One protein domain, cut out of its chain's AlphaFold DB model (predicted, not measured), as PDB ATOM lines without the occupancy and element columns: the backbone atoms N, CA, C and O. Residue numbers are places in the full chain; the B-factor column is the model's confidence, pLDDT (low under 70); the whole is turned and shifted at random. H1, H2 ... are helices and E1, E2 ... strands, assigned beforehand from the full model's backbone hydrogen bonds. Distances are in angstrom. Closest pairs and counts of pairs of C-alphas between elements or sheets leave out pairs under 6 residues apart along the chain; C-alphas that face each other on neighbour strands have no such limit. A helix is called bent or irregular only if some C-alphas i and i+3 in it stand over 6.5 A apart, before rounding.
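Overview. This is residues 4 to 133 of the 398 residues of an uncharacterized protein of Nonomuraea endophytica (UniProt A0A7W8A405). Two unequal parts are joined by a bent helix, H1: at one end the small sheet E1 E2 E3 has arm H1a over one face, and at the other the strongly twisted sheet E6 E7 E8 has H2 over E6 and E7, with arm H1b beyond H2. The hairpin E4 E5 adds to the larger part, and H2 lies nearest the middle. The printed part has 130 residues, in the order E1 E2 E3 H1 E4 E5 E6 E7 E8 H2, with three antiparallel sheets, and is of mixed class. It is compact, with a radius of gyration of the C-alphas of 15.0 A and spans of 44 by 32 by 26 A.

Arrangement. E6, residues 86 to 92, E7, residues 95 to 100, and E8, residues 103 to 111, form a meander, each strand the antiparallel neighbour of the one before; N 90 and O 97 are 2.9 A apart, as are N 98 and O 105, within hydrogen-bond range. E8 bends by 63 degrees at residue 108. H2, residues 118 to 131, is on this sheet at a height of 9.6 A, along the strands, at 14 degrees to E6 on the local plane; the closest C-alphas of H2 and E6 are Lys 129 and Ile 86, 5.7 A. The hairpin of E4, residues 73 to 76, and E5, residues 79 to 82, has N 74 and O 81 at 2.8 A. E4 and H2 are near each other, with 8 pairs of C-alphas within 10 A. H1, residues 33 to 57, was assigned as one helix by its hydrogen bonds but is bent, with C-alphas 47 and 50 6.9 A apart; H1a, residues 33 to 47, and H1b, residues 50 to 57, stand at a steep tilt of 42 degrees. H1b and H2 are close but not clearly touching, Arg 53 and Leu 124 having the closest C-alphas, 7.8 A. H1a touches H2 with residues 41 to 45 alone, at a steep tilt of 58 degrees, the same way; the closest C-alphas are Leu 45 and Val 120, 6.0 A. E1, residues 4 to 9, E2, residues 12 to 18, and E3, residues 25 to 27, form a second meander, with N 5 and O 16, and N 15 and O 27, each 2.9 A apart. H1a is on one face of it, two layers, at a height of 10.2 A over E1 and E2. Every O i to N i+4 pair is within hydrogen-bond range in H1b, 10 of 11 in H1a and 8 of 10 in H2.

Along the chain. E1 begins at C-alpha 4 (-16.543, -2.816, -23.931), and H2 ends at C-alpha 131 (-17.572, -23.326, -6.401). H1a is 20.4 A long, H2 20.3 A, E8 19.8 A and E2 18.6 A.

Size, cuts and confidence. The C-alphas farthest apart, of Gly 29 and Arg 133, are 44.9 A apart, and the printed part has no cut. The long link is H1 to E4, 15 residues, in which residues 62 to 63 pair with 68 to 69. The mean pLDDT of the printed part is 85.0; residues 4 to 15, 29 to 34 and 131 to 133 are under 70.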
ATOM      1  N   LEU A   4     -17.279  -3.928 -24.505       56.75
ATOM      2  CA  LEU A   4     -16.543  -2.816 -23.931       56.75
ATOM      3  C   LEU A   4     -15.068  -3.218 -23.852       56.75
ATOM      4  O   LEU A   4     -14.718  -4.207 -23.197       56.75
ATOM      5  N   LYS A   5     -14.208  -2.444 -24.512       56.72
ATOM      6  CA  LYS A   5     -12.791  -2.344 -24.161       56.72
ATOM      7  C   LYS A   5     -12.624  -1.114 -23.279       56.72
ATOM      8  O   LYS A   5     -12.966   0.000 -23.676       56.72
ATOM      9  N   ASP A   6     -12.158  -1.354 -22.064       51.72
ATOM     10  CA  ASP A   6     -12.020  -0.344 -21.023       51.72
ATOM     11  C   ASP A   6     -10.582   0.169 -21.032       51.72
ATOM     12  O   ASP A   6      -9.686  -0.483 -20.493       51.72
ATOM     13  N   VAL A   7     -10.322   1.304 -21.687       44.06
ATOM     14  CA  VAL A   7      -9.000   1.929 -21.612       44.06
ATOM     15  C   VAL A   7      -8.886   2.614 -20.258       44.06
ATOM     16  O   VAL A   7      -9.124   3.811 -20.118       44.06
ATOM     17  N   ILE A   8      -8.482   1.807 -19.272       42.34
ATOM     18  CA  ILE A   8      -8.082   2.225 -17.929       42.34
ATOM     19  C   ILE A   8      -6.746   2.984 -18.029       42.34
ATOM     20  O   ILE A   8      -5.691   2.514 -17.599       42.34
ATOM     21  N   ASP A   9      -6.789   4.170 -18.634       41.41
ATOM     22  CA  ASP A   9      -5.986   5.287 -18.159       41.41
ATOM     23  C   ASP A   9      -6.674   5.774 -16.868       41.41
ATOM     24  O   ASP A   9      -7.837   6.188 -16.925       41.41
ATOM     25  N   PRO A  10      -6.013   5.717 -15.698       40.50
ATOM     26  CA  PRO A  10      -6.624   6.123 -14.433       40.50
ATOM     27  C   PRO A  10      -7.038   7.609 -14.365       40.50
ATOM     28  O   PRO A  10      -7.612   8.021 -13.364       40.50
ATOM     29  N   PHE A  11      -6.776   8.407 -15.410       40.28
ATOM     30  CA  PHE A  11      -7.119   9.833 -15.504       40.28
ATOM     31  C   PHE A  11      -8.018  10.163 -16.695       40.28
ATOM     32  O   PHE A  11      -8.372  11.328 -16.893       40.28
ATOM     33  N   ARG A  12      -8.413   9.160 -17.488       50.09
ATOM     34  CA  ARG A  12      -9.427   9.324 -18.532       50.09
ATOM     35  C   ARG A  12     -10.064   7.980 -18.853       50.09
ATOM     36  O   ARG A  12      -9.472   7.155 -19.537       50.09
ATOM     37  N   SER A  13     -11.290   7.782 -18.380       56.09
ATOM     38  CA  SER A  13     -12.089   6.587 -18.660       56.09
ATOM     39  C   SER A  13     -12.533   6.582 -20.128       56.09
ATOM     40  O   SER A  13     -13.625   7.040 -20.467       56.09
ATOM     41  N   VAL A  14     -11.640   6.138 -21.018       62.81
ATOM     42  CA  VAL A  14     -11.876   6.094 -22.465       62.81
ATOM     43  C   VAL A  14     -12.536   4.763 -22.805       62.81
ATOM     44  O   VAL A  14     -11.909   3.702 -22.824       62.81
ATOM     45  N   TYR A  15     -13.834   4.828 -23.072       69.94
ATOM     46  CA  TYR A  15     -14.676   3.659 -23.273       69.94
ATOM     47  C   TYR A  15     -14.847   3.371 -24.757       69.94
ATOM     48  O   TYR A  15     -15.485   4.131 -25.481       69.94
ATOM     49  N   SER A  16     -14.289   2.250 -25.211       71.06
ATOM     50  CA  SER A  16     -14.417   1.801 -26.594       71.06
ATOM     51  C   SER A  16     -15.496   0.726 -26.686       71.06
ATOM     52  O   SER A  16     -15.309  -0.397 -26.209       71.06
ATOM     53  N   LEU A  17     -16.645   1.081 -27.264       77.50
ATOM     54  CA  LEU A  17     -17.744   0.158 -27.529       77.50
ATOM     55  C   LEU A  17     -17.616  -0.395 -28.950       77.50
ATOM     56  O   LEU A  17     -17.570   0.360 -29.919       77.50
ATOM     57  N   SER A  18     -17.623  -1.716 -29.085       76.25
ATOM     58  CA  SER A  18     -17.719  -2.402 -30.373       76.25
ATOM     59  C   SER A  18     -18.818  -3.462 -30.332       76.25
ATOM     60  O   SER A  18     -19.026  -4.139 -29.329       76.25
ATOM     61  N   ASP A  19     -19.526  -3.621 -31.440       76.81
ATOM     62  CA  ASP A  19     -20.438  -4.733 -31.725       76.81
ATOM     63  C   ASP A  19     -19.700  -5.992 -32.238       76.81
ATOM     64  O   ASP A  19     -20.276  -7.084 -32.244       76.81
ATOM     65  N   GLY A  20     -18.424  -5.848 -32.625       74.38
ATOM     66  CA  GLY A  20     -17.596  -6.856 -33.291       74.38
ATOM     67  C   GLY A  20     -17.615  -6.799 -34.827       74.38
ATOM     68  O   GLY A  20     -17.019  -7.669 -35.456       74.38
ATOM     69  N   VAL A  21     -18.288  -5.809 -35.426       73.62
ATOM     70  CA  VAL A  21     -18.499  -5.672 -36.885       73.62
ATOM     71  C   VAL A  21     -18.125  -4.269 -37.376       73.62
ATOM     72  O   VAL A  21     -17.477  -4.116 -38.409       73.62
ATOM     73  N   SER A  22     -18.513  -3.251 -36.615       75.69
ATOM     74  CA  SER A  22     -18.302  -1.830 -36.871       75.69
ATOM     75  C   SER A  22     -16.985  -1.326 -36.271       75.69
ATOM     76  O   SER A  22     -16.442  -1.895 -35.317       75.69
ATOM     77  N   ALA A  23     -16.493  -0.198 -36.791       73.69
ATOM     78  CA  ALA A  23     -15.409   0.547 -36.155       73.69
ATOM     79  C   ALA A  23     -15.806   0.925 -34.706       73.69
ATOM     80  O   ALA A  23     -16.922   1.413 -34.511       73.69
ATOM     81  N   PRO A  24     -14.945   0.713 -33.689       74.25
ATOM     82  CA  PRO A  24     -15.329   0.956 -32.301       74.25
ATOM     83  C   PRO A  24     -15.660   2.426 -32.023       74.25
ATOM     84  O   PRO A  24     -14.883   3.325 -32.353       74.25
ATOM     85  N   VAL A  25     -16.790   2.665 -31.358       76.69
ATOM     86  CA  VAL A  25     -17.182   3.987 -30.867       76.69
ATOM     87  C   VAL A  25     -16.371   4.286 -29.613       76.69
ATOM     88  O   VAL A  25     -16.571   3.665 -28.570       76.69
ATOM     89  N   VAL A  26     -15.448   5.240 -29.721       73.62
ATOM     90  CA  VAL A  26     -14.638   5.721 -28.599       73.62
ATOM     91  C   VAL A  26     -15.374   6.875 -27.923       73.62
ATOM     92  O   VAL A  26     -15.400   7.984 -28.454       73.62
ATOM     93  N   ILE A  27     -15.968   6.615 -26.759       73.06
ATOM     94  CA  ILE A  27     -16.540   7.650 -25.893       73.06
ATOM     95  C   ILE A  27     -15.444   8.134 -24.942       73.06
ATOM     96  O   ILE A  27     -14.747   7.342 -24.302       73.06
ATOM     97  N   ASP A  28     -15.265   9.447 -24.896       70.69
ATOM     98  CA  ASP A  28     -14.085  10.106 -24.355       70.69
ATOM     99  C   ASP A  28     -14.466  11.470 -23.759       70.69
ATOM    100  O   ASP A  28     -15.387  12.122 -24.245       70.69
ATOM    101  N   GLY A  29     -13.743  11.926 -22.733       66.62
ATOM    102  CA  GLY A  29     -13.983  13.234 -22.113       66.62
ATOM    103  C   GLY A  29     -15.193  13.308 -21.176       66.62
ATOM    104  O   GLY A  29     -15.795  14.370 -21.073       66.62
ATOM    105  N   PHE A  30     -15.533  12.219 -20.479       67.56
ATOM    106  CA  PHE A  30     -16.506  12.263 -19.382       67.56
ATOM    107  C   PHE A  30     -16.071  13.264 -18.301       67.56
ATOM    108  O   PHE A  30     -15.049  13.065 -17.640       67.56
ATOM    109  N   GLU A  31     -16.876  14.301 -18.074       64.50
ATOM    110  CA  GLU A  31     -16.855  15.037 -16.811       64.50
ATOM    111  C   GLU A  31     -17.193  14.071 -15.672       64.50
ATOM    112  O   GLU A  31     -18.109  13.265 -15.815       64.50
ATOM    113  N   ARG A  32     -16.513  14.179 -14.527       69.94
ATOM    114  CA  ARG A  32     -16.776  13.363 -13.323       69.94
ATOM    115  C   ARG A  32     -16.546  11.845 -13.505       69.94
ATOM    116  O   ARG A  32     -17.465  11.041 -13.287       69.94
ATOM    117  N   PRO A  33     -15.338  11.402 -13.916       65.44
ATOM    118  CA  PRO A  33     -15.035   9.981 -14.118       65.44
ATOM    119  C   PRO A  33     -15.223   9.131 -12.847       65.44
ATOM    120  O   PRO A  33     -15.530   7.943 -12.951       65.44
ATOM    121  N   GLU A  34     -15.135   9.730 -11.655       61.84
ATOM    122  CA  GLU A  34     -15.419   9.087 -10.368       61.84
ATOM    123  C   GLU A  34     -16.879   8.622 -10.223       61.84
ATOM    124  O   GLU A  34     -17.165   7.720  -9.435       61.84
ATOM    125  N   GLN A  35     -17.799   9.201 -11.003       78.19
ATOM    126  CA  GLN A  35     -19.209   8.803 -11.051       78.19
ATOM    127  C   GLN A  35     -19.491   7.872 -12.232       78.19
ATOM    128  O   GLN A  35     -20.096   6.808 -12.054       78.19
ATOM    129  N   TRP A  36     -19.028   8.231 -13.433       80.88
ATOM    130  CA  TRP A  36     -19.314   7.451 -14.639       80.88
ATOM    131  C   TRP A  36     -18.596   6.109 -14.675       80.88
ATOM    132  O   TRP A  36     -19.208   5.135 -15.108       80.88
ATOM    133  N   GLY A  37     -17.360   6.012 -14.174       79.12
ATOM    134  CA  GLY A  37     -16.610   4.755 -14.147       79.12
ATOM    135  C   GLY A  37     -17.374   3.638 -13.425       79.12
ATOM    136  O   GLY A  37     -17.777   2.664 -14.068       79.12
ATOM    137  N   PRO A  38     -17.698   3.797 -12.127       80.88
ATOM    138  CA  PRO A  38     -18.514   2.835 -11.386       80.88
ATOM    139  C   PRO A  38     -19.905   2.590 -11.996       80.88
ATOM    140  O   PRO A  38     -20.405   1.461 -11.958       80.88
ATOM    141  N   ALA A  39     -20.538   3.614 -12.584       84.31
ATOM    142  CA  ALA A  39     -21.848   3.477 -13.222       84.31
ATOM    143  C   ALA A  39     -21.803   2.606 -14.493       84.31
ATOM    144  O   ALA A  39     -22.651   1.720 -14.657       84.31
ATOM    145  N   ILE A  40     -20.798   2.818 -15.351       83.75
ATOM    146  CA  ILE A  40     -20.553   2.084 -16.600       83.75
ATOM    147  C   ILE A  40     -20.094   0.657 -16.291       83.75
ATOM    148  O   ILE A  40     -20.684  -0.295 -16.803       83.75
ATOM    149  N   HIS A  41     -19.140   0.483 -15.372       85.81
ATOM    150  CA  HIS A  41     -18.718  -0.827 -14.856       85.81
ATOM    151  C   HIS A  41     -19.913  -1.634 -14.327       85.81
ATOM    152  O   HIS A  41     -20.109  -2.796 -14.693       85.81
ATOM    153  N   GLY A  42     -20.776  -0.996 -13.531       86.81
ATOM    154  CA  GLY A  42     -22.013  -1.599 -13.043       86.81
ATOM    155  C   GLY A  42     -23.018  -1.927 -14.155       86.81
ATOM    156  O   GLY A  42     -23.698  -2.948 -14.069       86.81
ATOM    157  N   ALA A  43     -23.122  -1.104 -15.202       88.44
ATOM    158  CA  ALA A  43     -24.012  -1.352 -16.340       88.44
ATOM    159  C   ALA A  43     -23.551  -2.549 -17.190       88.44
ATOM    160  O   ALA A  43     -24.369  -3.408 -17.523       88.44
ATOM    161  N   VAL A  44     -22.246  -2.657 -17.462       88.56
ATOM    162  CA  VAL A  44     -21.620  -3.806 -18.142       88.56
ATOM    163  C   VAL A  44     -21.897  -5.099 -17.382       88.56
ATOM    164  O   VAL A  44     -22.398  -6.061 -17.966       88.56
ATOM    165  N   LEU A  45     -21.640  -5.114 -16.068       92.06
ATOM    166  CA  LEU A  45     -21.876  -6.290 -15.229       92.06
ATOM    167  C   LEU A  45     -23.362  -6.676 -15.186       92.06
ATOM    168  O   LEU A  45     -23.682  -7.840 -15.417       92.06
ATOM    169  N   ARG A  46     -24.281  -5.718 -14.981       93.94
ATOM    170  CA  ARG A  46     -25.736  -5.983 -15.009       93.94
ATOM    171  C   ARG A  46     -26.208  -6.572 -16.343       93.94
ATOM    172  O   ARG A  46     -27.098  -7.415 -16.337       93.94
ATOM    173  N   THR A  47     -25.616  -6.145 -17.458       93.25
ATOM    174  CA  THR A  47     -26.031  -6.550 -18.812       93.25
ATOM    175  C   THR A  47     -25.466  -7.915 -19.209       93.25
ATOM    176  O   THR A  47     -26.201  -8.782 -19.681       93.25
ATOM    177  N   HIS A  48     -24.163  -8.132 -19.013       94.06
ATOM    178  CA  HIS A  48     -23.449  -9.263 -19.612       94.06
ATOM    179  C   HIS A  48     -23.199 -10.436 -18.657       94.06
ATOM    180  O   HIS A  48     -23.153 -11.581 -19.110       94.06
ATOM    181  N   LEU A  49     -23.082 -10.202 -17.344       96.19
ATOM    182  CA  LEU A  49     -22.814 -11.279 -16.382       96.19
ATOM    183  C   LEU A  49     -23.941 -12.333 -16.314       96.19
ATOM    184  O   LEU A  49     -23.612 -13.520 -16.295       96.19
ATOM    185  N   PRO A  50     -25.248 -11.983 -16.349       97.38
ATOM    186  CA  PRO A  50     -26.315 -12.989 -16.375       97.38
ATOM    187  C   PRO A  50     -26.257 -13.882 -17.622       97.38
ATOM    188  O   PRO A  50     -26.431 -15.094 -17.516       97.38
ATOM    189  N   GLN A  51     -25.951 -13.296 -18.785       96.19
ATOM    190  CA  GLN A  51     -25.819 -14.017 -20.057       96.19
ATOM    191  C   GLN A  51     -24.631 -14.989 -20.018       96.19
ATOM    192  O   GLN A  51     -24.772 -16.156 -20.380       96.19
ATOM    193  N   ALA A  52     -23.480 -14.532 -19.515       96.56
ATOM    194  CA  ALA A  52     -22.290 -15.365 -19.384       96.56
ATOM    195  C   ALA A  52     -22.499 -16.523 -18.390       96.56
ATOM    196  O   ALA A  52     -22.174 -17.664 -18.712       96.56
ATOM    197  N   ARG A  53     -23.116 -16.274 -17.223       97.50
ATOM    198  CA  ARG A  53     -23.483 -17.344 -16.276       97.50
ATOM    199  C   ARG A  53     -24.427 -18.370 -16.908       97.50
ATOM    200  O   ARG A  53     -24.196 -19.564 -16.746       97.50
ATOM    201  N   ALA A  54     -25.458 -17.928 -17.634       96.44
ATOM    202  CA  ALA A  54     -26.412 -18.825 -18.289       96.44
ATOM    203  C   ALA A  54     -25.742 -19.704 -19.361       96.44
ATOM    204  O   ALA A  54     -25.995 -20.907 -19.412       96.44
ATOM    205  N   ALA A  55     -24.828 -19.139 -20.157       96.75
ATOM    206  CA  ALA A  55     -24.037 -19.895 -21.128       96.75
ATOM    207  C   ALA A  55     -23.169 -20.974 -20.450       96.75
ATOM    208  O   ALA A  55     -23.217 -22.137 -20.851       96.75
ATOM    209  N   LEU A  56     -22.454 -20.627 -19.373       97.25
ATOM    210  CA  LEU A  56     -21.643 -21.583 -18.604       97.25
ATOM    211  C   LEU A  56     -22.500 -22.678 -17.941       97.25
ATOM    212  O   LEU A  56     -22.101 -23.839 -17.908       97.25
ATOM    213  N   GLN A  57     -23.693 -22.336 -17.445       95.69
ATOM    214  CA  GLN A  57     -24.652 -23.303 -16.889       95.69
ATOM    215  C   GLN A  57     -25.209 -24.257 -17.956       95.69
ATOM    216  O   GLN A  57     -25.442 -25.426 -17.657       95.69
ATOM    217  N   ALA A  58     -25.351 -23.792 -19.200       96.50
ATOM    218  CA  ALA A  58     -25.679 -24.606 -20.370       96.50
ATOM    219  C   ALA A  58     -24.464 -25.365 -20.957       96.50
ATOM    220  O   ALA A  58     -24.546 -25.888 -22.068       96.50
ATOM    221  N   GLY A  59     -23.323 -25.403 -20.256       96.88
ATOM    222  CA  GLY A  59     -22.102 -26.084 -20.703       96.88
ATOM    223  C   GLY A  59     -21.372 -25.405 -21.871       96.88
ATOM    224  O   GLY A  59     -20.455 -25.994 -22.437       96.88
ATOM    225  N   SER A  60     -21.762 -24.183 -22.242       97.88
ATOM    226  CA  SER A  60     -21.148 -23.426 -23.337       97.88
ATOM    227  C   SER A  60     -19.905 -22.657 -22.879       97.88
ATOM    228  O   SER A  60     -19.828 -22.179 -21.748       97.88
ATOM    229  N   THR A  61     -18.946 -22.490 -23.789       97.88
ATOM    230  CA  THR A  61     -17.739 -21.676 -23.576       97.88
ATOM    231  C   THR A  61     -18.035 -20.190 -23.795       97.88
ATOM    232  O   THR A  61     -18.648 -19.827 -24.798       97.88
ATOM    233  N   VAL A  62     -17.556 -19.317 -22.905       97.50
ATOM    234  CA  VAL A  62     -17.691 -17.851 -23.022       97.50
ATOM    235  C   VAL A  62     -16.321 -17.224 -23.274       97.50
ATOM    236  O   VAL A  62     -15.432 -17.335 -22.433       97.50
ATOM    237  N   ALA A  63     -16.139 -16.574 -24.426       96.50
ATOM    238  CA  ALA A  63     -14.859 -15.997 -24.844       96.50
ATOM    239  C   ALA A  63     -14.713 -14.507 -24.481       96.50
ATOM    240  O   ALA A  63     -15.659 -13.727 -24.582       96.50
ATOM    241  N   PHE A  64     -13.488 -14.119 -24.124       95.06
ATOM    242  CA  PHE A  64     -13.071 -12.782 -23.692       95.06
ATOM    243  C   PHE A  64     -11.760 -12.388 -24.399       95.06
ATOM    244  O   PHE A  64     -10.771 -12.015 -23.770       95.06
ATOM    245  N   GLY A  65     -11.719 -12.526 -25.728       92.81
ATOM    246  CA  GLY A  65     -10.482 -12.419 -26.511       92.81
ATOM    247  C   GLY A  65      -9.717 -13.745 -26.528       92.81
ATOM    248  O   GLY A  65     -10.304 -14.777 -26.840       92.81
ATOM    249  N   GLU A  66      -8.423 -13.727 -26.193       94.50
ATOM    250  CA  GLU A  66      -7.567 -14.933 -26.150       94.50
ATOM    251  C   GLU A  66      -7.795 -15.834 -24.914       94.50
ATOM    252  O   GLU A  66      -7.180 -16.891 -24.786       94.50
ATOM    253  N   VAL A  67      -8.678 -15.415 -24.002       96.94
ATOM    254  CA  VAL A  67      -9.064 -16.135 -22.780       96.94
ATOM    255  C   VAL A  67     -10.537 -16.529 -22.883       96.94
ATOM    256  O   VAL A  67     -11.350 -15.748 -23.378       96.94
ATOM    257  N   ALA A  68     -10.918 -17.710 -22.393       97.88
ATOM    258  CA  ALA A  68     -12.317 -18.138 -22.365       97.88
ATOM    259  C   ALA A  68     -12.663 -18.953 -21.110       97.88
ATOM    260  O   ALA A  68     -11.841 -19.706 -20.604       97.88
ATOM    261  N   ALA A  69     -13.889 -18.831 -20.610       98.06
ATOM    262  CA  ALA A  69     -14.390 -19.582 -19.461       98.06
ATOM    263  C   ALA A  69     -15.244 -20.782 -19.907       98.06
ATOM    264  O   ALA A  69     -16.049 -20.660 -20.832       98.06
ATOM    265  N   THR A  70     -15.119 -21.915 -19.212       98.00
ATOM    266  CA  THR A  70     -16.065 -23.046 -19.253       98.00
ATOM    267  C   THR A  70     -16.613 -23.324 -17.852       98.00
ATOM    268  O   THR A  70     -16.178 -22.730 -16.865       98.00
ATOM    269  N   GLN A  71     -17.567 -24.244 -17.720       96.56
ATOM    270  CA  GLN A  71     -18.109 -24.627 -16.413       96.56
ATOM    271  C   GLN A  71     -17.049 -25.269 -15.484       96.56
ATOM    272  O   GLN A  71     -17.200 -25.226 -14.266       96.56
ATOM    273  N   GLN A  72     -15.965 -25.830 -16.035       97.00
ATOM    274  CA  GLN A  72     -14.939 -26.580 -15.296       97.00
ATOM    275  C   GLN A  72     -13.593 -25.845 -15.174       97.00
ATOM    276  O   GLN A  72     -12.852 -26.087 -14.215       97.00
ATOM    277  N   ALA A  73     -13.252 -24.982 -16.136       97.81
ATOM    278  CA  ALA A  73     -11.928 -24.377 -16.218       97.81
ATOM    279  C   ALA A  73     -11.901 -23.025 -16.947       97.81
ATOM    280  O   ALA A  73     -12.793 -22.671 -17.718       97.81
ATOM    281  N   LEU A  74     -10.794 -22.320 -16.744       98.06
ATOM    282  CA  LEU A  74     -10.374 -21.153 -17.501       98.06
ATOM    283  C   LEU A  74      -9.404 -21.599 -18.607       98.06
ATOM    284  O   LEU A  74      -8.370 -22.211 -18.336       98.06
ATOM    285  N   LEU A  75      -9.754 -21.325 -19.858       98.00
ATOM    286  CA  LEU A  75      -8.938 -21.578 -21.042       98.00
ATOM    287  C   LEU A  75      -8.052 -20.353 -21.292       98.00
ATOM    288  O   LEU A  75      -8.557 -19.235 -21.400       98.00
ATOM    289  N   THR A  76      -6.743 -20.568 -21.382       97.00
ATOM    290  CA  THR A  76      -5.729 -19.518 -21.574       97.00
ATOM    291  C   THR A  76      -4.839 -19.857 -22.775       97.00
ATOM    292  O   THR A  76      -4.749 -21.036 -23.134       97.00
ATOM    293  N   PRO A  77      -4.078 -18.895 -23.333       95.06
ATOM    294  CA  PRO A  77      -3.070 -19.179 -24.363       95.06
ATOM    295  C   PRO A  77      -2.007 -20.205 -23.934       95.06
ATOM    296  O   PRO A  77      -1.371 -20.829 -24.777       95.06
ATOM    297  N   THR A  78      -1.814 -20.394 -22.622       94.06
ATOM    298  CA  THR A  78      -0.839 -21.338 -22.044       94.06
ATOM    299  C   THR A  78      -1.428 -22.709 -21.691       94.06
ATOM    300  O   THR A  78      -0.693 -23.592 -21.249       94.06
ATOM    301  N   GLY A  79      -2.739 -22.904 -21.874       96.50
ATOM    302  CA  GLY A  79      -3.451 -24.137 -21.539       96.50
ATOM    303  C   GLY A  79      -4.655 -23.933 -20.616       96.50
ATOM    304  O   GLY A  79      -5.148 -22.819 -20.421       96.50
ATOM    305  N   VAL A  80      -5.142 -25.044 -20.064       97.75
ATOM    306  CA  VAL A  80      -6.376 -25.131 -19.267       97.75
ATOM    307  C   VAL A  80      -6.059 -25.050 -17.773       97.75
ATOM    308  O   VAL A  80      -5.257 -25.834 -17.270       97.75
ATOM    309  N   VAL A  81      -6.723 -24.144 -17.051       97.38
ATOM    310  CA  VAL A  81      -6.585 -23.972 -15.597       97.38
ATOM    311  C   VAL A  81      -7.920 -24.301 -14.913       97.38
ATOM    312  O   VAL A  81      -8.866 -23.521 -15.033       97.38
ATOM    313  N   PRO A  82      -8.046 -25.437 -14.201       97.31
ATOM    314  CA  PRO A  82      -9.276 -25.788 -13.490       97.31
ATOM    315  C   PRO A  82      -9.627 -24.755 -12.416       97.31
ATOM    316  O   PRO A  82      -8.739 -24.281 -11.704       97.31
ATOM    317  N   TRP A  83     -10.920 -24.458 -12.231       96.56
ATOM    318  CA  TRP A  83     -11.367 -23.442 -11.262       96.56
ATOM    319  C   TRP A  83     -10.827 -23.677  -9.845       96.56
ATOM    320  O   TRP A  83     -10.435 -22.733  -9.167       96.56
ATOM    321  N   ALA A  84     -10.731 -24.945  -9.429       95.25
ATOM    322  CA  ALA A  84     -10.230 -25.357  -8.118       95.25
ATOM    323  C   ALA A  84      -8.743 -25.034  -7.854       95.25
ATOM    324  O   ALA A  84      -8.311 -25.090  -6.701       95.25
ATOM    325  N   GLU A  85      -7.950 -24.738  -8.891       96.31
ATOM    326  CA  GLU A  85      -6.524 -24.408  -8.749       96.31
ATOM    327  C   GLU A  85      -6.249 -22.902  -8.644       96.31
ATOM    328  O   GLU A  85      -5.160 -22.509  -8.207       96.31
ATOM    329  N   ILE A  86      -7.220 -22.065  -9.024       96.88
ATOM    330  CA  ILE A  86      -7.130 -20.608  -8.930       96.88
ATOM    331  C   ILE A  86      -7.401 -20.200  -7.480       96.88
ATOM    332  O   ILE A  86      -8.463 -20.467  -6.926       96.88
ATOM    333  N   SER A  87      -6.434 -19.534  -6.856       95.81
ATOM    334  CA  SER A  87      -6.565 -19.011  -5.486       95.81
ATOM    335  C   SER A  87      -6.824 -17.502  -5.443       95.81
ATOM    336  O   SER A  87      -7.519 -17.010  -4.556       95.81
ATOM    337  N   GLU A  88      -6.315 -16.770  -6.430       94.94
ATOM    338  CA  GLU A  88      -6.285 -15.306  -6.473       94.94
ATOM    339  C   GLU A  88      -6.296 -14.852  -7.942       94.94
ATOM    340  O   GLU A  88      -5.795 -15.569  -8.814       94.94
ATOM    341  N   ILE A  89      -6.840 -13.667  -8.216       95.25
ATOM    342  CA  ILE A  89      -6.685 -12.941  -9.483       95.25
ATOM    343  C   ILE A  89      -6.316 -11.494  -9.154       95.25
ATOM    344  O   ILE A  89      -6.802 -10.927  -8.177       95.25
ATOM    345  N   GLY A  90      -5.442 -10.906  -9.964       89.88
ATOM    346  CA  GLY A  90      -5.008  -9.523  -9.836       89.88
ATOM    347  C   GLY A  90      -4.657  -8.923 -11.192       89.88
ATOM    348  O   GLY A  90      -4.637  -9.613 -12.214       89.88
ATOM    349  N   VAL A  91      -4.374  -7.624 -11.192       87.94
ATOM    350  CA  VAL A  91      -3.852  -6.901 -12.354       87.94
ATOM    351  C   VAL A  91      -2.533  -6.264 -11.945       87.94
ATOM    352  O   VAL A  91      -2.497  -5.463 -11.014       87.94
ATOM    353  N   GLU A  92      -1.455  -6.619 -12.634       76.56
ATOM    354  CA  GLU A  92      -0.108  -6.121 -12.365       76.56
ATOM    355  C   GLU A  92       0.472  -5.554 -13.663       76.56
ATOM    356  O   GLU A  92       0.395  -6.188 -14.715       76.56
ATOM    357  N   ASN A  93       0.994  -4.324 -13.624       73.81
ATOM    358  CA  ASN A  93       1.506  -3.606 -14.804       73.81
ATOM    359  C   ASN A  93       0.513  -3.552 -15.995       73.81
ATOM    360  O   ASN A  93       0.911  -3.487 -17.156       73.81
ATOM    361  N   GLY A  94      -0.795  -3.584 -15.706       78.81
ATOM    362  CA  GLY A  94      -1.872  -3.590 -16.702       78.81
ATOM    363  C   GLY A  94      -2.166  -4.951 -17.350       78.81
ATOM    364  O   GLY A  94      -3.013  -5.014 -18.240       78.81
ATOM    365  N   VAL A  95      -1.514  -6.033 -16.916       87.06
ATOM    366  CA  VAL A  95      -1.754  -7.415 -17.369       87.06
ATOM    367  C   VAL A  95      -2.518  -8.176 -16.284       87.06
ATOM    368  O   VAL A  95      -2.222  -8.040 -15.097       87.06
ATOM    369  N   ALA A  96      -3.518  -8.973 -16.670       92.56
ATOM    370  CA  ALA A  96      -4.230  -9.824 -15.721       92.56
ATOM    371  C   ALA A  96      -3.392 -11.062 -15.382       92.56
ATOM    372  O   ALA A  96      -2.896 -11.751 -16.276       92.56
ATOM    373  N   SER A  97      -3.299 -11.379 -14.095       94.81
ATOM    374  CA  SER A  97      -2.582 -12.540 -13.571       94.81
ATOM    375  C   SER A  97      -3.481 -13.342 -12.640       94.81
ATOM    376  O   SER A  97      -4.318 -12.785 -11.931       94.81
ATOM    377  N   ILE A  98      -3.292 -14.658 -12.617       96.75
ATOM    378  CA  ILE A  98      -3.976 -15.588 -11.715       96.75
ATOM    379  C   ILE A  98      -2.958 -16.360 -10.880       96.75
ATOM    380  O   ILE A  98      -1.862 -16.685 -11.340       96.75
ATOM    381  N   LYS A  99      -3.317 -16.669  -9.636       96.81
ATOM    382  CA  LYS A  99      -2.449 -17.381  -8.697       96.81
ATOM    383  C   LYS A  99      -2.832 -18.851  -8.636       96.81
ATOM    384  O   LYS A  99      -3.774 -19.240  -7.939       96.81
ATOM    385  N   VAL A 100      -2.092 -19.660  -9.383       96.69
ATOM    386  CA  VAL A 100      -2.305 -21.099  -9.554       96.69
ATOM    387  C   VAL A 100      -1.326 -21.843  -8.654       96.69
ATOM    388  O   VAL A 100      -0.115 -21.674  -8.783       96.69
ATOM    389  N   ARG A 101      -1.833 -22.650  -7.710       93.19
ATOM    390  CA  ARG A 101      -1.003 -23.391  -6.728       93.19
ATOM    391  C   ARG A 101       0.033 -22.491  -6.010       93.19
ATOM    392  O   ARG A 101       1.209 -22.827  -5.923       93.19
ATOM    393  N   GLN A 102      -0.414 -21.326  -5.526       93.25
ATOM    394  CA  GLN A 102       0.390 -20.239  -4.925       93.25
ATOM    395  C   GLN A 102       1.397 -19.516  -5.845       93.25
ATOM    396  O   GLN A 102       1.982 -18.523  -5.416       93.25
ATOM    397  N   GLN A 103       1.558 -19.918  -7.109       96.19
ATOM    398  CA  GLN A 103       2.380 -19.196  -8.085       96.19
ATOM    399  C   GLN A 103       1.523 -18.226  -8.903       96.19
ATOM    400  O   GLN A 103       0.554 -18.643  -9.537       96.19
ATOM    401  N   TRP A 104       1.901 -16.948  -8.944       95.19
ATOM    402  CA  TRP A 104       1.347 -16.010  -9.922       95.19
ATOM    403  C   TRP A 104       1.772 -16.399 -11.340       95.19
ATOM    404  O   TRP A 104       2.931 -16.738 -11.583       95.19
ATOM    405  N   ARG A 105       0.819 -16.364 -12.271       95.69
ATOM    406  CA  ARG A 105       1.016 -16.616 -13.702       95.69
ATOM    407  C   ARG A 105       0.188 -15.603 -14.499       95.69
ATOM    408  O   ARG A 105      -0.942 -15.329 -14.088       95.69
ATOM    409  N   PRO A 106       0.696 -15.066 -15.620       93.06
ATOM    410  CA  PRO A 106      -0.113 -14.231 -16.498       93.06
ATOM    411  C   PRO A 106      -1.296 -15.050 -17.025       93.06
ATOM    412  O   PRO A 106      -1.125 -16.179 -17.484       93.06
ATOM    413  N   LEU A 107      -2.497 -14.483 -16.952       93.50
ATOM    414  CA  LEU A 107      -3.710 -15.068 -17.531       93.50
ATOM    415  C   LEU A 107      -3.729 -14.920 -19.064       93.50
ATOM    416  O   LEU A 107      -4.404 -15.663 -19.775       93.50
ATOM    417  N   THR A 108      -3.002 -13.923 -19.557       92.25
ATOM    418  CA  THR A 108      -3.091 -13.344 -20.895       92.25
ATOM    419  C   THR A 108      -1.743 -12.700 -21.241       92.25
ATOM    420  O   THR A 108      -1.004 -12.287 -20.347       92.25
ATOM    421  N   THR A 109      -1.409 -12.619 -22.527       86.81
ATOM    422  CA  THR A 109      -0.310 -11.773 -23.034       86.81
ATOM    423  C   THR A 109      -0.796 -10.366 -23.405       86.81
ATOM    424  O   THR A 109      -0.002  -9.434 -23.533       86.81
ATOM    425  N   THR A 110      -2.112 -10.212 -23.540       86.31
ATOM    426  CA  THR A 110      -2.831  -8.972 -23.837       86.31
ATOM    427  C   THR A 110      -3.019  -8.128 -22.567       86.31
ATOM    428  O   THR A 110      -3.211  -8.649 -21.469       86.31
ATOM    429  N   TYR A 111      -2.989  -6.798 -22.690       85.50
ATOM    430  CA  TYR A 111      -3.308  -5.907 -21.567       85.50
ATOM    431  C   TYR A 111      -4.801  -5.981 -21.213       85.50
ATOM    432  O   TYR A 111      -5.647  -6.142 -22.089       85.50
ATOM    433  N   VAL A 112      -5.145  -5.763 -19.941       86.81
ATOM    434  CA  VAL A 112      -6.530  -5.759 -19.427       86.81
ATOM    435  C   VAL A 112      -7.462  -4.867 -20.243       86.81
ATOM    436  O   VAL A 112      -8.570  -5.281 -20.570       86.81
ATOM    437  N   ARG A 113      -6.993  -3.678 -20.635       80.69
ATOM    438  CA  ARG A 113      -7.759  -2.734 -21.464       80.69
ATOM    439  C   ARG A 113      -8.133  -3.268 -22.847       80.69
ATOM    440  O   ARG A 113      -9.107  -2.834 -23.453       80.69
ATOM    441  N   ASP A 114      -7.318  -4.183 -23.358       85.06
ATOM    442  CA  ASP A 114      -7.421  -4.739 -24.696       85.06
ATOM    443  C   ASP A 114      -8.227  -6.056 -24.696       85.06
ATOM    444  O   ASP A 114      -8.661  -6.493 -25.768       85.06
ATOM    445  N   LEU A 115      -8.504  -6.639 -23.517       88.88
ATOM    446  CA  LEU A 115      -9.411  -7.776 -23.326       88.88
ATOM    447  C   LEU A 115     -10.893  -7.344 -23.375       88.88
ATOM    448  O   LEU A 115     -11.324  -6.518 -22.567       88.88
ATOM    449  N   PRO A 116     -11.717  -7.938 -24.260       91.00
ATOM    450  CA  PRO A 116     -13.163  -7.733 -24.269       91.00
ATOM    451  C   PRO A 116     -13.831  -8.014 -22.915       91.00
ATOM    452  O   PRO A 116     -13.712  -9.117 -22.387       91.00
ATOM    453  N   ASN A 117     -14.605  -7.053 -22.398       91.94
ATOM    454  CA  ASN A 117     -15.476  -7.226 -21.227       91.94
ATOM    455  C   ASN A 117     -14.764  -7.780 -19.968       91.94
ATOM    456  O   ASN A 117     -15.368  -8.538 -19.205       91.94
ATOM    457  N   PHE A 118     -13.502  -7.393 -19.726       93.50
ATOM    458  CA  PHE A 118     -12.655  -7.936 -18.648       93.50
ATOM    459  C   PHE A 118     -13.329  -8.009 -17.266       93.50
ATOM    460  O   PHE A 118     -13.154  -8.997 -16.560       93.50
ATOM    461  N   LEU A 119     -14.140  -7.018 -16.881       93.25
ATOM    462  CA  LEU A 119     -14.846  -7.025 -15.591       93.25
ATOM    463  C   LEU A 119     -15.777  -8.236 -15.430       93.25
ATOM    464  O   LEU A 119     -15.862  -8.803 -14.346       93.25
ATOM    465  N   VAL A 120     -16.431  -8.676 -16.511       95.88
ATOM    466  CA  VAL A 120     -17.291  -9.869 -16.510       95.88
ATOM    467  C   VAL A 120     -16.446 -11.126 -16.299       95.88
ATOM    468  O   VAL A 120     -16.804 -11.967 -15.479       95.88
ATOM    469  N   LEU A 121     -15.301 -11.227 -16.984       96.38
ATOM    470  CA  LEU A 121     -14.334 -12.312 -16.796       96.38
ATOM    471  C   LEU A 121     -13.809 -12.348 -15.353       96.38
ATOM    472  O   LEU A 121     -13.853 -13.397 -14.716       96.38
ATOM    473  N   PHE A 122     -13.370 -11.208 -14.815       95.75
ATOM    474  CA  PHE A 122     -12.878 -11.081 -13.441       95.75
ATOM    475  C   PHE A 122     -13.928 -11.541 -12.417       95.75
ATOM    476  O   PHE A 122     -13.628 -12.356 -11.545       95.75
ATOM    477  N   THR A 123     -15.181 -11.090 -12.554       95.56
ATOM    478  CA  THR A 123     -16.272 -11.496 -11.655       95.56
ATOM    479  C   THR A 123     -16.597 -12.990 -11.761       95.56
ATOM    480  O   THR A 123     -16.806 -13.633 -10.735       95.56
ATOM    481  N   LEU A 124     -16.567 -13.582 -12.961       96.62
ATOM    482  CA  LEU A 124     -16.734 -15.034 -13.125       96.62
ATOM    483  C   LEU A 124     -15.591 -15.830 -12.478       96.62
ATOM    484  O   LEU A 124     -15.845 -16.875 -11.886       96.62
ATOM    485  N   ILE A 125     -14.349 -15.341 -12.549       96.38
ATOM    486  CA  ILE A 125     -13.193 -15.984 -11.905       96.38
ATOM    487  C   ILE A 125     -13.347 -15.961 -10.374       96.38
ATOM    488  O   ILE A 125     -13.125 -16.988  -9.730       96.38
ATOM    489  N   GLU A 126     -13.782 -14.836  -9.794       95.12
ATOM    490  CA  GLU A 126     -14.086 -14.733  -8.358       95.12
ATOM    491  C   GLU A 126     -15.224 -15.672  -7.916       95.12
ATOM    492  O   GLU A 126     -15.115 -16.316  -6.873       95.12
ATOM    493  N   GLU A 127     -16.286 -15.801  -8.717       94.69
ATOM    494  CA  GLU A 127     -17.424 -16.687  -8.424       94.69
ATOM    495  C   GLU A 127     -17.062 -18.178  -8.533       94.69
ATOM    496  O   GLU A 127     -17.431 -18.984  -7.674       94.69
ATOM    497  N   LEU A 128     -16.327 -18.569  -9.578       95.19
ATOM    498  CA  LEU A 128     -16.113 -19.979  -9.916       95.19
ATOM    499  C   LEU A 128     -14.956 -20.622  -9.142       95.19
ATOM    500  O   LEU A 128     -15.049 -21.808  -8.809       95.19
ATOM    501  N   LYS A 129     -13.915 -19.863  -8.762       92.31
ATOM    502  CA  LYS A 129     -12.757 -20.397  -8.009       92.31
ATOM    503  C   LYS A 129     -13.133 -21.034  -6.659       92.31
ATOM    504  O   LYS A 129     -12.452 -21.939  -6.179       92.31
ATOM    505  N   GLY A 130     -14.239 -20.597  -6.047       78.44
ATOM    506  CA  GLY A 130     -14.782 -21.192  -4.819       78.44
ATOM    507  C   GLY A 130     -15.715 -22.391  -5.047       78.44
ATOM    508  O   GLY A 130     -15.772 -23.296  -4.210       78.44
ATOM    509  N   GLY A 131     -16.433 -22.425  -6.176       66.88
ATOM    510  CA  GLY A 131     -17.572 -23.326  -6.401       66.88
ATOM    511  C   GLY A 131     -17.227 -24.819  -6.436       66.88
ATOM    512  O   GLY A 131     -18.046 -25.653  -6.044       66.88
ATOM    513  N   ALA A 132     -15.997 -25.171  -6.820       55.22
ATOM    514  CA  ALA A 132     -15.558 -26.561  -6.974       55.22
ATOM    515  C   ALA A 132     -15.619 -27.406  -5.681       55.22
ATOM    516  O   ALA A 132     -15.627 -28.632  -5.760       55.22
ATOM    517  N   ARG A 133     -15.695 -26.784  -4.493       51.62
ATOM    518  CA  ARG A 133     -15.845 -27.496  -3.205       51.62
ATOM    519  C   ARG A 133     -17.297 -27.787  -2.800       51.62
ATOM    520  O   ARG A 133     -17.502 -28.492  -1.820       51.62
TER     521      ARG A 133